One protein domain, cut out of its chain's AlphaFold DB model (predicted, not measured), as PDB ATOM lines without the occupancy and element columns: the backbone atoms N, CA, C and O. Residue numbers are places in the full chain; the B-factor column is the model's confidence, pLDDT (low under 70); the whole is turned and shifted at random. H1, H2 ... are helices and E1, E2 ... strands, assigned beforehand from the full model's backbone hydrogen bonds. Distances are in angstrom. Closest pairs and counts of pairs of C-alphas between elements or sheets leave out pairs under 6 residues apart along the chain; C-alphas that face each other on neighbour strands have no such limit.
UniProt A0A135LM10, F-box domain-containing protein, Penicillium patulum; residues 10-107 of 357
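This is residues 10 to 107 of the 357 residues of the protein "F-box domain-containing protein" of Penicillium patulum (UniProt A0A135LM10). This is a long, loose rod with H4 in its middle: the small hairpin of E1 and E2 packs on residues 46 to 54 of H4, and the helical hairpin of H2 and H3 meets H4 through H2 and makes one end together with H1. From H5, the long link of residues 60 to 79 reaches the other end of the rod, where residues 66 to 71 stick out, and folds back to H6. The printed part has 98 residues, with named elements in the order H1, H2, H3, H4, H5, H6, E1, E2, H7; the sheet, in the order E1, E2, is antiparallel and the class is mostly helix. The whole is loose, with a radius of gyration of the C-alphas of 16.8 A and spans of 52 by 24 by 21 A.

E1, residues 86 to 88, and E2, residues 93 to 95, form an antiparallel hairpin with 136 degrees between their directions. N 86 and O 95 are 2.8 A apart and N 88 and O 93 are 2.9 A apart, both within hydrogen-bond range. The closest C-alphas of H4, residues 42 to 54, and E1 are those of Ile 50 and Ala 87, 5.8 A apart. H4 touches H2, residues 21 to 30, at a steep tilt of 59 degrees, opposite ways; their closest C-alphas, of Pro 21 and Arg 48, are 4.6 A apart. H2 and H3, residues 32 to 38, form a helical hairpin and touch at a shallow tilt of 29 degrees, opposite ways, with the C-alphas of Ser 28 and Arg 35 closest at 4.2 A. H1, residues 10 to 16, is close to H2 but not clearly touching, with the C-alphas of Phe 16 and Leu 24 closest at 6.3 A. H4, with residues 52 to 53 alone, and H5, residues 56 to 59, only just touch, only at the corner, with 3 pairs of C-alphas within 8 A; the closest, of Glu 53 and Gly 59, are 4.1 A apart. H6, residues 80 to 83, is close to H5 but not clearly touching, with the C-alphas of Gly 59 and Ala 83 closest at 7.9 A. H7, residues 102 to 106, and E1 are only just apart, 8.3 A at the closest. In H1, H2, H3, H4 and H7 every O i to N i+4 pair is within hydrogen-bond range; H5 and H6 are too short for such a pair, and the single O i to N i+3 pair is within range in H6 but not in H5.

H1 begins at C-alpha 10, (-37.605, 20.875, -22.799), and measures 9.9 A, as does H3. H2 measures 14.6 A. H4, the longest helix, measures 18.9 A and ends at C-alpha 54, (-20.248, 23.678, -48.185). E1 measures 6.5 A and E2 5.9 A. H7 ends at C-alpha 106, (-20.921, 18.334, -61.820).

The two C-alphas farthest apart, those of His 33 and Asn 69, are 52.9 A apart. The printed part has no cut. The link from H5 to H6 is long, with 20 residues; within it, residues 64 to 65 pair antiparallel with residues 72 to 73, and residues 66 to 71 stand free. The mean pLDDT of the printed part is 87.0, and no printed residue is under 70.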
ATOM      1  N   GLU A  10     -36.723  20.237 -21.820       87.56
ATOM      2  CA  GLU A  10     -37.605  20.875 -22.799       87.56
ATOM      3  C   GLU A  10     -36.949  22.115 -23.422       87.56
ATOM      4  O   GLU A  10     -37.043  22.324 -24.634       87.56
ATOM      5  N   LEU A  11     -36.243  22.914 -22.613       88.25
ATOM      6  CA  LEU A  11     -35.503  24.084 -23.081       88.25
ATOM      7  C   LEU A  11     -34.217  23.675 -23.804       88.25
ATOM      8  O   LEU A  11     -33.900  24.264 -24.836       88.25
ATOM      9  N   GLU A  12     -33.516  22.636 -23.334       89.19
ATOM     10  CA  GLU A  12     -32.380  22.047 -24.062       89.19
ATOM     11  C   GLU A  12     -32.819  21.607 -25.468       89.19
ATOM     12  O   GLU A  12     -32.163  21.924 -26.461       89.19
ATOM     13  N   CYS A  13     -33.983  20.959 -25.574       85.81
ATOM     14  CA  CYS A  13     -34.554  20.565 -26.854       85.81
ATOM     15  C   CYS A  13     -34.965  21.770 -27.705       85.81
ATOM     16  O   CYS A  13     -34.691  21.797 -28.900       85.81
ATOM     17  N   ALA A  14     -35.573  22.806 -27.129       84.62
ATOM     18  CA  ALA A  14     -35.871  24.027 -27.878       84.62
ATOM     19  C   ALA A  14     -34.598  24.668 -28.467       84.62
ATOM     20  O   ALA A  14     -34.610  25.105 -29.615       84.62
ATOM     21  N   ILE A  15     -33.489  24.660 -27.721       87.44
ATOM     22  CA  ILE A  15     -32.198  25.205 -28.165       87.44
ATOM     23  C   ILE A  15     -31.575  24.338 -29.259       87.44
ATOM     24  O   ILE A  15     -31.164  24.858 -30.295       87.44
ATOM     25  N   PHE A  16     -31.522  23.017 -29.075       87.56
ATOM     26  CA  PHE A  16     -30.905  22.107 -30.046       87.56
ATOM     27  C   PHE A  16     -31.605  22.134 -31.416       87.56
ATOM     28  O   PHE A  16     -30.945  21.942 -32.434       87.56
ATOM     29  N   ARG A  17     -32.901  22.471 -31.475       81.19
ATOM     30  CA  ARG A  17     -33.655  22.688 -32.730       81.19
ATOM     31  C   ARG A  17     -33.178  23.884 -33.544       81.19
ATOM     32  O   ARG A  17     -33.393  23.926 -34.752       81.19
ATOM     33  N   LEU A  18     -32.556  24.858 -32.889       84.00
ATOM     34  CA  LEU A  18     -32.031  26.062 -33.531       84.00
ATOM     35  C   LEU A  18     -30.596  25.870 -34.033       84.00
ATOM     36  O   LEU A  18     -30.097  26.718 -34.770       84.00
ATOM     37  N   LEU A  19     -29.940  24.770 -33.650       84.88
ATOM     38  CA  LEU A  19     -28.585  24.467 -34.088       84.88
ATOM     39  C   LEU A  19     -28.576  23.954 -35.528       84.88
ATOM     40  O   LEU A  19     -29.441  23.190 -35.967       84.88
ATOM     41  N   ASP A  20     -27.541  24.358 -36.254       84.25
ATOM     42  CA  ASP A  20     -27.201  23.817 -37.557       84.25
ATOM     43  C   ASP A  20     -26.658  22.371 -37.424       84.25
ATOM     44  O   ASP A  20     -26.377  21.890 -36.318       84.25
ATOM     45  N   PRO A  21     -26.505  21.624 -38.533       86.38
ATOM     46  CA  PRO A  21     -26.033  20.241 -38.475       86.38
ATOM     47  C   PRO A  21     -24.654  20.072 -37.835       86.38
ATOM     48  O   PRO A  21     -24.388  19.024 -37.237       86.38
ATOM     49  N   VAL A  22     -23.777  21.075 -37.938       87.56
ATOM     50  CA  VAL A  22     -22.458  21.037 -37.302       87.56
ATOM     51  C   VAL A  22     -22.594  21.234 -35.797       87.56
ATOM     52  O   VAL A  22     -22.097  20.391 -35.043       87.56
ATOM     53  N   GLY A  23     -23.308  22.268 -35.351       88.19
ATOM     54  CA  GLY A  23     -23.563  22.540 -33.940       88.19
ATOM     55  C   GLY A  23     -24.262  21.379 -33.234       88.19
ATOM     56  O   GLY A  23     -23.791  20.923 -32.193       88.19
ATOM     57  N   LEU A  24     -25.320  20.824 -33.834       88.19
ATOM     58  CA  LEU A  24     -26.094  19.725 -33.248       88.19
ATOM     59  C   LEU A  24     -25.228  18.482 -32.984       88.19
ATOM     60  O   LEU A  24     -25.247  17.914 -31.889       88.19
ATOM     61  N   ILE A  25     -24.428  18.050 -33.966       89.06
ATOM     62  CA  ILE A  25     -23.558  16.887 -33.770       89.06
ATOM     63  C   ILE A  25     -22.422  17.210 -32.800       89.06
ATOM     64  O   ILE A  25     -22.111  16.363 -31.962       89.06
ATOM     65  N   SER A  26     -21.820  18.397 -32.879       89.94
ATOM     66  CA  SER A  26     -20.757  18.799 -31.954       89.94
ATOM     67  C   SER A  26     -21.248  18.755 -30.506       89.94
ATOM     68  O   SER A  26     -20.614  18.113 -29.674       89.94
ATOM     69  N   VAL A  27     -22.437  19.291 -30.216       89.81
ATOM     70  CA  VAL A  27     -23.061  19.219 -28.883       89.81
ATOM     71  C   VAL A  27     -23.337  17.773 -28.450       89.81
ATOM     72  O   VAL A  27     -23.089  17.404 -27.304       89.81
ATOM     73  N   SER A  28     -23.756  16.891 -29.362       89.25
ATOM     74  CA  SER A  28     -23.914  15.458 -29.047       89.25
ATOM     75  C   SER A  28     -22.587  14.740 -28.728       89.25
ATOM     76  O   SER A  28     -22.572  13.635 -28.174       89.25
ATOM     77  N   GLN A  29     -21.455  15.334 -29.116       88.62
ATOM     78  CA  GLN A  29     -20.117  14.795 -28.889       88.62
ATOM     79  C   GLN A  29     -19.462  15.349 -27.617       88.62
ATOM     80  O   GLN A  29     -18.589  14.667 -27.086       88.62
ATOM     81  N   THR A  30     -19.905  16.499 -27.093       88.88
ATOM     82  CA  THR A  30     -19.326  17.119 -25.888       88.88
ATOM     83  C   THR A  30     -19.764  16.459 -24.580       88.88
ATOM     84  O   THR A  30     -18.966  16.389 -23.650       88.88
ATOM     85  N   ASN A  31     -21.006  15.965 -24.483       87.44
ATOM     86  CA  ASN A  31     -21.553  15.396 -23.244       87.44
ATOM     87  C   ASN A  31     -22.408  14.142 -23.509       87.44
ATOM     88  O   ASN A  31     -23.199  14.094 -24.452       87.44
ATOM     89  N   GLN A  32     -22.295  13.130 -22.639       89.94
ATOM     90  CA  GLN A  32     -23.152  11.943 -22.659       89.94
ATOM     91  C   GLN A  32     -24.639  12.287 -22.454       89.94
ATOM     92  O   GLN A  32     -25.484  11.646 -23.078       89.94
ATOM     93  N   HIS A  33     -24.965  13.292 -21.631       90.62
ATOM     94  CA  HIS A  33     -26.337  13.790 -21.433       90.62
ATOM     95  C   HIS A  33     -26.942  14.295 -22.746       90.62
ATOM     96  O   HIS A  33     -27.928  13.748 -23.236       90.62
ATOM     97  N   PHE A  34     -26.269  15.237 -23.409       90.19
ATOM     98  CA  PHE A  34     -26.709  15.761 -24.703       90.19
ATOM     99  C   PHE A  34     -26.748  14.693 -25.793       90.19
ATOM    100  O   PHE A  34     -27.656  14.690 -26.621       90.19
ATOM    101  N   ARG A  35     -25.822  13.725 -25.775       89.94
ATOM    102  CA  ARG A  35     -25.881  12.575 -26.686       89.94
ATOM    103  C   ARG A  35     -27.159  11.756 -26.504       89.94
ATOM    104  O   ARG A  35     -27.727  11.316 -27.502       89.94
ATOM    105  N   LYS A  36     -27.600  11.546 -25.258       89.06
ATOM    106  CA  LYS A  36     -28.840  10.821 -24.937       89.06
ATOM    107  C   LYS A  36     -30.092  11.587 -25.364       89.06
ATOM    108  O   LYS A  36     -31.060  10.940 -25.754       89.06
ATOM    109  N   ILE A  37     -30.059  12.919 -25.326       87.50
ATOM    110  CA  ILE A  37     -31.157  13.777 -25.798       87.50
ATOM    111  C   ILE A  37     -31.215  13.795 -27.328       87.50
ATOM    112  O   ILE A  37     -32.257  13.538 -27.918       87.50
ATOM    113  N   ILE A  38     -30.084  14.064 -27.984       86.50
ATOM    114  CA  ILE A  38     -30.027  14.265 -29.438       86.50
ATOM    115  C   ILE A  38     -30.198  12.947 -30.202       86.50
ATOM    116  O   ILE A  38     -30.778  12.948 -31.289       86.50
ATOM    117  N   GLN A  39     -29.681  11.836 -29.661       86.75
ATOM    118  CA  GLN A  39     -29.701  10.497 -30.270       86.75
ATOM    119  C   GLN A  39     -29.272  10.519 -31.751       86.75
ATOM    120  O   GLN A  39     -30.070  10.251 -32.656       86.75
ATOM    121  N   PRO A  40     -28.006  10.882 -32.043       85.38
ATOM    122  CA  PRO A  40     -27.568  11.117 -33.409       85.38
ATOM    123  C   PRO A  40     -27.685   9.850 -34.266       85.38
ATOM    124  O   PRO A  40     -27.046   8.831 -34.005       85.38
ATOM    125  N   THR A  41     -28.479   9.928 -35.334       87.06
ATOM    126  CA  THR A  41     -28.601   8.865 -36.332       87.06
ATOM    127  C   THR A  41     -27.614   9.087 -37.473       87.06
ATOM    128  O   THR A  41     -27.082  10.180 -37.681       87.06
ATOM    129  N   ARG A  42     -27.427   8.063 -38.310       86.50
ATOM    130  CA  ARG A  42     -26.654   8.160 -39.556       86.50
ATOM    131  C   ARG A  42     -27.082   9.341 -40.443       86.50
ATOM    132  O   ARG A  42     -26.250   9.912 -41.143       86.50
ATOM    133  N   LYS A  43     -28.373   9.686 -40.437       85.25
ATOM    134  CA  LYS A  43     -28.924  10.812 -41.196       85.25
ATOM    135  C   LYS A  43     -28.336  12.138 -40.706       85.25
ATOM    136  O   LYS A  43     -27.863  12.913 -41.528       85.25
ATOM    137  N   HIS A  44     -28.251  12.336 -39.391       86.12
ATOM    138  CA  HIS A  44     -27.682  13.549 -38.800       86.12
ATOM    139  C   HIS A  44     -26.183  13.689 -39.126       86.12
ATOM    140  O   HIS A  44     -25.714  14.774 -39.461       86.12
ATOM    141  N   PHE A  45     -25.429  12.581 -39.139       87.56
ATOM    142  CA  PHE A  45     -24.032  12.602 -39.595       87.56
ATOM    143  C   PHE A  45     -23.894  12.970 -41.076       87.56
ATOM    144  O   PHE A  45     -22.951  13.660 -41.452       87.56
ATOM    145  N   LEU A  46     -24.823  12.518 -41.921       89.75
ATOM    146  CA  LEU A  46     -24.837  12.882 -43.334       89.75
ATOM    147  C   LEU A  46     -25.163  14.367 -43.537       89.75
ATOM    148  O   LEU A  46     -24.533  15.006 -44.373       89.75
ATOM    149  N   GLU A  47     -26.107  14.910 -42.771       88.06
ATOM    150  CA  GLU A  47     -26.448  16.340 -42.780       88.06
ATOM    151  C   GLU A  47     -25.247  17.197 -42.390       88.06
ATOM    152  O   GLU A  47     -24.880  18.101 -43.141       88.06
ATOM    153  N   ARG A  48     -24.564  16.844 -41.290       88.69
ATOM    154  CA  ARG A  48     -23.299  17.481 -40.899       88.69
ATOM    155  C   ARG A  48     -22.276  17.418 -42.026       88.69
ATOM    156  O   ARG A  48     -21.673  18.427 -42.354       88.69
ATOM    157  N   LEU A  49     -22.075  16.243 -42.622       91.75
ATOM    158  CA  LEU A  49     -21.054  16.052 -43.652       91.75
ATOM    159  C   LEU A  49     -21.312  16.892 -44.910       91.75
ATOM    160  O   LEU A  49     -20.371  17.402 -45.509       91.75
ATOM    161  N   ILE A  50     -22.571  17.023 -45.326       90.81
ATOM    162  CA  ILE A  50     -22.953  17.842 -46.484       90.81
ATOM    163  C   ILE A  50     -22.842  19.336 -46.157       90.81
ATOM    164  O   ILE A  50     -22.524  20.115 -47.054       90.81
ATOM    165  N   GLN A  51     -23.067  19.726 -44.900       89.19
ATOM    166  CA  GLN A  51     -22.834  21.097 -44.452       89.19
ATOM    167  C   GLN A  51     -21.338  21.430 -44.424       89.19
ATOM    168  O   GLN A  51     -20.943  22.443 -44.986       89.19
ATOM    169  N   LEU A  52     -20.497  20.531 -43.898       90.62
ATOM    170  CA  LEU A  52     -19.035  20.672 -43.941       90.62
ATOM    171  C   LEU A  52     -18.488  20.702 -45.377       90.62
ATOM    172  O   LEU A  52     -17.499  21.362 -45.648       90.62
ATOM    173  N   GLU A  53     -19.128  20.021 -46.331       92.88
ATOM    174  CA  GLU A  53     -18.758  20.140 -47.750       92.88
ATOM    175  C   GLU A  53     -18.979  21.559 -48.309       92.88
ATOM    176  O   GLU A  53     -18.301  21.943 -49.267       92.88
ATOM    177  N   CYS A  54     -19.960  22.299 -47.782       90.38
ATOM    178  CA  CYS A  54     -20.248  23.678 -48.185       90.38
ATOM    179  C   CYS A  54     -19.322  24.698 -47.519       90.38
ATOM    180  O   CYS A  54     -19.215  25.806 -48.033       90.38
ATOM    181  N   ASP A  55     -18.718  24.337 -46.390       89.00
ATOM    182  CA  ASP A  55     -17.759  25.172 -45.680       89.00
ATOM    183  C   ASP A  55     -16.475  25.324 -46.513       89.00
ATOM    184  O   ASP A  55     -15.994  24.351 -47.102       89.00
ATOM    185  N   GLU A  56     -15.946  26.542 -46.631       90.06
ATOM    186  CA  GLU A  56     -14.765  26.795 -47.461       90.06
ATOM    187  C   GLU A  56     -13.477  26.245 -46.839       90.06
ATOM    188  O   GLU A  56     -12.598  25.816 -47.587       90.06
ATOM    189  N   GLU A  57     -13.379  26.186 -45.508       89.69
ATOM    190  CA  GLU A  57     -12.197  25.683 -44.801       89.69
ATOM    191  C   GLU A  57     -12.089  24.159 -44.935       89.69
ATOM    192  O   GLU A  57     -11.029  23.618 -45.253       89.69
ATOM    193  N   GLU A  58     -13.211  23.458 -44.759       90.00
ATOM    194  CA  GLU A  58     -13.260  21.989 -44.750       90.00
ATOM    195  C   GLU A  58     -13.559  21.393 -46.134       90.00
ATOM    196  O   GLU A  58     -13.006  20.370 -46.560       90.00
ATOM    197  N   GLY A  59     -14.483  22.022 -46.855       90.19
ATOM    198  CA  GLY A  59     -14.971  21.585 -48.151       90.19
ATOM    199  C   GLY A  59     -14.200  22.182 -49.324       90.19
ATOM    200  O   GLY A  59     -14.186  21.574 -50.401       90.19
ATOM    201  N   GLY A  60     -13.586  23.352 -49.164       91.25
ATOM    202  CA  GLY A  60     -13.042  24.145 -50.263       91.25
ATOM    203  C   GLY A  60     -14.123  24.807 -51.127       91.25
ATOM    204  O   GLY A  60     -15.314  24.487 -51.043       91.25
ATOM    205  N   ILE A  61     -13.679  25.689 -52.024       90.31
ATOM    206  CA  ILE A  61     -14.528  26.537 -52.879       90.31
ATOM    207  C   ILE A  61     -15.597  25.721 -53.625       90.31
ATOM    208  O   ILE A  61     -15.358  24.607 -54.104       90.31
ATOM    209  N   SER A  62     -16.798  26.290 -53.755       89.56
ATOM    210  CA  SER A  62     -17.867  25.712 -54.573       89.56
ATOM    211  C   SER A  62     -17.679  26.067 -56.052       89.56
ATOM    212  O   SER A  62     -17.771  27.243 -56.401       89.56
ATOM    213  N   PRO A  63     -17.443  25.088 -56.948       88.25
ATOM    214  CA  PRO A  63     -17.224  25.386 -58.353       88.25
ATOM    215  C   PRO A  63     -18.519  25.850 -59.025       88.25
ATOM    216  O   PRO A  63     -19.555  25.180 -58.965       88.25
ATOM    217  N   LEU A  64     -18.440  26.983 -59.716       86.94
ATOM    218  CA  LEU A  64     -19.538  27.557 -60.480       86.94
ATOM    219  C   LEU A  64     -19.449  27.070 -61.924       86.94
ATOM    220  O   LEU A  64     -18.487  27.349 -62.633       86.94
ATOM    221  N   LEU A  65     -20.461  26.324 -62.361       84.56
ATOM    222  CA  LEU A  65     -20.587  25.880 -63.746       84.56
ATOM    223  C   LEU A  65     -21.614  26.761 -64.448       84.56
ATOM    224  O   LEU A  65     -22.808  26.653 -64.169       84.56
ATOM    225  N   ASN A  66     -21.145  27.565 -65.394       80.06
ATOM    226  CA  ASN A  66     -22.003  28.307 -66.299       80.06
ATOM    227  C   ASN A  66     -22.683  27.319 -67.248       80.06
ATOM    228  O   ASN A  66     -22.042  26.620 -68.035       80.06
ATOM    229  N   SER A  67     -24.004  27.237 -67.163       75.38
ATOM    230  CA  SER A  67     -24.763  26.283 -67.950       75.38
ATOM    231  C   SER A  67     -24.693  26.576 -69.449       75.38
ATOM    232  O   SER A  67     -24.486  25.627 -70.201       75.38
ATOM    233  N   LYS A  68     -24.768  27.828 -69.915       72.19
ATOM    234  CA  LYS A  68     -24.785  28.165 -71.357       72.19
ATOM    235  C   LYS A  68     -23.531  27.698 -72.112       72.19
ATOM    236  O   LYS A  68     -23.631  27.118 -73.197       72.19
ATOM    237  N   ASN A  69     -22.347  27.946 -71.554       74.44
ATOM    238  CA  ASN A  69     -21.064  27.660 -72.211       74.44
ATOM    239  C   ASN A  69     -20.310  26.461 -71.604       74.44
ATOM    240  O   ASN A  69     -19.271  26.076 -72.137       74.44
ATOM    241  N   ASN A  70     -20.842  25.850 -70.539       75.19
ATOM    242  CA  ASN A  70     -20.181  24.821 -69.729       75.19
ATOM    243  C   ASN A  70     -18.804  25.259 -69.186       75.19
ATOM    244  O   ASN A  70     -17.972  24.404 -68.881       75.19
ATOM    245  N   ALA A  71     -18.560  26.569 -69.082       79.88
ATOM    246  CA  ALA A  71     -17.369  27.100 -68.442       79.88
ATOM    247  C   ALA A  71     -17.466  26.887 -66.934       79.88
ATOM    248  O   ALA A  71     -18.551  26.941 -66.349       79.88
ATOM    249  N   LEU A  72     -16.320  26.638 -66.320       81.88
ATOM    250  CA  LEU A  72     -16.212  26.304 -64.917       81.88
ATOM    251  C   LEU A  72     -15.270  27.289 -64.235       81.88
ATOM    252  O   LEU A  72     -14.186  27.558 -64.749       81.88
ATOM    253  N   THR A  73     -15.682  27.780 -63.073       83.81
ATOM    254  CA  THR A  73     -14.891  28.689 -62.250       83.81
ATOM    255  C   THR A  73     -14.775  28.112 -60.838       83.81
ATOM    256  O   THR A  73     -15.810  27.945 -60.187       83.81
ATOM    257  N   PRO A  74     -13.564  27.803 -60.336       84.06
ATOM    258  CA  PRO A  74     -12.275  27.812 -61.045       84.06
ATOM    259  C   PRO A  74     -12.190  26.710 -62.120       84.06
ATOM    260  O   PRO A  74     -12.939  25.735 -62.062       84.06
ATOM    261  N   ASP A  75     -11.281  26.845 -63.090       78.88
ATOM    262  CA  ASP A  75     -11.033  25.794 -64.091       78.88
ATOM    263  C   ASP A  75     -10.331  24.580 -63.459       78.88
ATOM    264  O   ASP A  75      -9.565  24.714 -62.512       78.88
ATOM    265  N   TRP A  76     -10.554  23.390 -64.012       72.81
ATOM    266  CA  TRP A  76     -10.069  22.095 -63.518       72.81
ATOM    267  C   TRP A  76      -8.555  21.992 -63.344       72.81
ATOM    268  O   TRP A  76      -8.074  21.115 -62.628       72.81
ATOM    269  N   THR A  77      -7.794  22.804 -64.076       72.25
ATOM    270  CA  THR A  77      -6.329  22.807 -64.025       72.25
ATOM    271  C   THR A  77      -5.789  23.569 -62.824       72.25
ATOM    272  O   THR A  77      -4.599  23.468 -62.529       72.25
ATOM    273  N   GLN A  78      -6.643  24.342 -62.159       77.94
ATOM    274  CA  GLN A  78      -6.250  25.222 -61.078       77.94
ATOM    275  C   GLN A  78      -6.054  24.436 -59.766       77.94
ATOM    276  O   GLN A  78      -6.748  23.440 -59.527       77.94
ATOM    277  N   PRO A  79      -5.083  24.820 -58.918       81.00
ATOM    278  CA  PRO A  79      -4.741  24.080 -57.702       81.00
ATOM    279  C   PRO A  79      -5.895  23.996 -56.691       81.00
ATOM    280  O   PRO A  79      -5.969  23.026 -55.935       81.00
ATOM    281  N   GLU A  80      -6.830  24.944 -56.715       84.75
ATOM    282  CA  GLU A  80      -8.023  24.997 -55.868       84.75
ATOM    283  C   GLU A  80      -8.876  23.732 -56.020       84.75
ATOM    284  O   GLU A  80      -9.438  23.245 -55.040       84.75
ATOM    285  N   TRP A  81      -8.909  23.120 -57.210       82.69
ATOM    286  CA  TRP A  81      -9.624  21.859 -57.438       82.69
ATOM    287  C   TRP A  81      -9.094  20.699 -56.601       82.69
ATOM    288  O   TRP A  81      -9.868  19.857 -56.141       82.69
ATOM    289  N   LYS A  82      -7.783  20.675 -56.338       82.69
ATOM    290  CA  LYS A  82      -7.172  19.661 -55.470       82.69
ATOM    291  C   LYS A  82      -7.498  19.895 -53.998       82.69
ATOM    292  O   LYS A  82      -7.467  18.939 -53.220       82.69
ATOM    293  N   ALA A  83      -7.795  21.133 -53.604       87.75
ATOM    294  CA  ALA A  83      -8.209  21.470 -52.245       87.75
ATOM    295  C   ALA A  83      -9.683  21.117 -51.993       87.75
ATOM    296  O   ALA A  83     -10.034  20.735 -50.880       87.75
ATOM    297  N   MET A  84     -10.525  21.137 -53.030       91.81
ATOM    298  CA  MET A  84     -11.941  20.794 -52.909       91.81
ATOM    299  C   MET A  84     -12.161  19.371 -52.372       91.81
ATOM    300  O   MET A  84     -11.439  18.410 -52.675       91.81
ATOM    301  N   ARG A  85     -13.202  19.231 -51.557       93.88
ATOM    302  CA  ARG A  85     -13.679  17.975 -50.985       93.88
ATOM    303  C   ARG A  85     -15.165  17.799 -51.250       93.88
ATOM    304  O   ARG A  85     -15.930  18.758 -51.321       93.88
ATOM    305  N   TRP A  86     -15.576  16.543 -51.358       94.19
ATOM    306  CA  TRP A  86     -16.952  16.139 -51.603       94.19
ATOM    307  C   TRP A  86     -17.377  15.079 -50.591       94.19
ATOM    308  O   TRP A  86     -16.665  14.102 -50.343       94.19
ATOM    309  N   ALA A  87     -18.578  15.238 -50.036       94.56
ATOM    310  CA  ALA A  87     -19.180  14.270 -49.131       94.56
ATOM    311  C   ALA A  87     -19.543  12.964 -49.854       94.56
ATOM    312  O   ALA A  87     -20.278  12.963 -50.852       94.56
ATOM    313  N   CYS A  88     -19.085  11.831 -49.324       94.69
ATOM    314  CA  CYS A  88     -19.601  10.518 -49.687       94.69
ATOM    315  C   CYS A  88     -20.674  10.083 -48.688       94.69
ATOM    316  O   CYS A  88     -20.392   9.836 -47.515       94.69
ATOM    317  N   SER A  89     -21.897   9.891 -49.180       92.31
ATOM    318  CA  SER A  89     -23.030   9.533 -48.333       92.31
ATOM    319  C   SER A  89     -22.921   8.160 -47.691       92.31
ATOM    320  O   SER A  89     -23.617   7.940 -46.710       92.31
ATOM    321  N   ARG A  90     -22.093   7.244 -48.223       92.31
ATOM    322  CA  ARG A  90     -21.937   5.850 -47.764       92.31
ATOM    323  C   ARG A  90     -20.872   5.721 -46.671       92.31
ATOM    324  O   ARG A  90     -21.218   5.281 -45.580       92.31
ATOM    325  N   CYS A  91     -19.628   6.116 -46.953       93.81
ATOM    326  CA  CYS A  91     -18.520   6.039 -45.991       93.81
ATOM    327  C   CYS A  91     -18.439   7.234 -45.032       93.81
ATOM    328  O   CYS A  91     -17.606   7.212 -44.135       93.81
ATOM    329  N   LEU A  92     -19.295   8.247 -45.215       92.50
ATOM    330  CA  LEU A  92     -19.372   9.450 -44.384       92.50
ATOM    331  C   LEU A  92     -18.041  10.218 -44.281       92.50
ATOM    332  O   LEU A  92     -17.684  10.727 -43.226       92.50
ATOM    333  N   ARG A  93     -17.303  10.294 -45.393       93.94
ATOM    334  CA  ARG A  93     -16.030  11.022 -45.492       93.94
ATOM    335  C   ARG A  93     -16.117  12.149 -46.511       93.94
ATOM    336  O   ARG A  93     -16.790  12.000 -47.537       93.94
ATOM    337  N   LEU A  94     -15.387  13.227 -46.236       94.44
ATOM    338  CA  LEU A  94     -14.996  14.233 -47.216       94.44
ATOM    339  C   LEU A  94     -13.793  13.693 -47.991       94.44
ATOM    340  O   LEU A  94     -12.773  13.340 -47.403       94.44
ATOM    341  N   LEU A  95     -13.937  13.547 -49.304       93.81
ATOM    342  CA  LEU A  95     -12.918  12.959 -50.176       93.81
ATOM    343  C   LEU A  95     -12.630  13.899 -51.352       93.81
ATOM    344  O   LEU A  95     -13.535  14.634 -51.749       93.81
ATOM    345  N   PRO A  96     -11.421  13.873 -51.934       91.44
ATOM    346  CA  PRO A  96     -11.126  14.639 -53.139       91.44
ATOM    347  C   PRO A  96     -11.853  14.070 -54.369       91.44
ATOM    348  O   PRO A  96     -12.388  12.959 -54.353       91.44
ATOM    349  N   GLU A  97     -11.857  14.841 -55.453       87.88
ATOM    350  CA  GLU A  97     -12.630  14.594 -56.684       87.88
ATOM    351  C   GLU A  97     -12.267  13.278 -57.347       87.88
ATOM    352  O   GLU A  97     -13.132  12.624 -57.912       87.88
ATOM    353  N   GLU A  98     -11.008  12.863 -57.230       86.12
ATOM    354  CA  GLU A  98     -10.476  11.618 -57.790       86.12
ATOM    355  C   GLU A  98     -11.216  10.377 -57.275       86.12
ATOM    356  O   GLU A  98     -11.204   9.324 -57.908       86.12
ATOM    357  N   HIS A  99     -11.898  10.494 -56.131       90.38
ATOM    358  CA  HIS A  99     -12.727   9.432 -55.581       90.38
ATOM    359  C   HIS A  99     -14.156   9.438 -56.128       90.38
ATOM    360  O   HIS A  99     -14.947   8.587 -55.722       90.38
ATOM    361  N   PHE A 100     -14.529  10.351 -57.020       90.38
ATOM    362  CA  PHE A 100     -15.874  10.451 -57.566       90.38
ATOM    363  C   PHE A 100     -15.870  10.515 -59.091       90.38
ATOM    364  O   PHE A 100     -14.920  10.924 -59.741       90.38
ATOM    365  N   ASN A 101     -17.005  10.148 -59.688       86.31
ATOM    366  CA  ASN A 101     -17.187  10.351 -61.119       86.31
ATOM    367  C   ASN A 101     -17.380  11.852 -61.380       86.31
ATOM    368  O   ASN A 101     -18.404  12.407 -60.973       86.31
ATOM    369  N   ASN A 102     -16.451  12.486 -62.096       81.38
ATOM    370  CA  ASN A 102     -16.499  13.923 -62.382       81.38
ATOM    371  C   ASN A 102     -17.791  14.348 -63.100       81.38
ATOM    372  O   ASN A 102     -18.394  15.362 -62.755       81.38
ATOM    373  N   HIS A 103     -18.320  13.527 -64.014       78.62
ATOM    374  CA  HIS A 103     -19.628  13.804 -64.615       78.62
ATOM    375  C   HIS A 103     -20.753  13.773 -63.582       78.62
ATOM    376  O   HIS A 103     -21.731  14.502 -63.715       78.62
ATOM    377  N   SER A 104     -20.647  12.919 -62.562       81.12
ATOM    378  CA  SER A 104     -21.648  12.858 -61.501       81.12
ATOM    379  C   SER A 104     -21.569  14.068 -60.579       81.12
ATOM    380  O   SER A 104     -22.609  14.664 -60.336       81.12
ATOM    381  N   ILE A 105     -20.376  14.488 -60.140       87.69
ATOM    382  CA  ILE A 105     -20.217  15.600 -59.186       87.69
ATOM    383  C   ILE A 105     -20.481  16.972 -59.804       87.69
ATOM    384  O   ILE A 105     -20.617  17.929 -59.066       87.69
ATOM    385  N   LEU A 106     -20.566  17.087 -61.130       86.31
ATOM    386  CA  LEU A 106     -20.921  18.334 -61.820       86.31
ATOM    387  C   LEU A 106     -22.380  18.417 -62.244       86.31
ATOM    388  O   LEU A 106     -22.858  19.488 -62.619       86.31
ATOM    389  N   ARG A 107     -23.099  17.291 -62.241       87.50
ATOM    390  CA  ARG A 107     -24.527  17.304 -62.557       87.50
ATOM    391  C   ARG A 107     -25.232  18.214 -61.566       87.50
ATOM    392  O   ARG A 107     -24.983  18.114 -60.366       87.50
TER     393      ARG A 107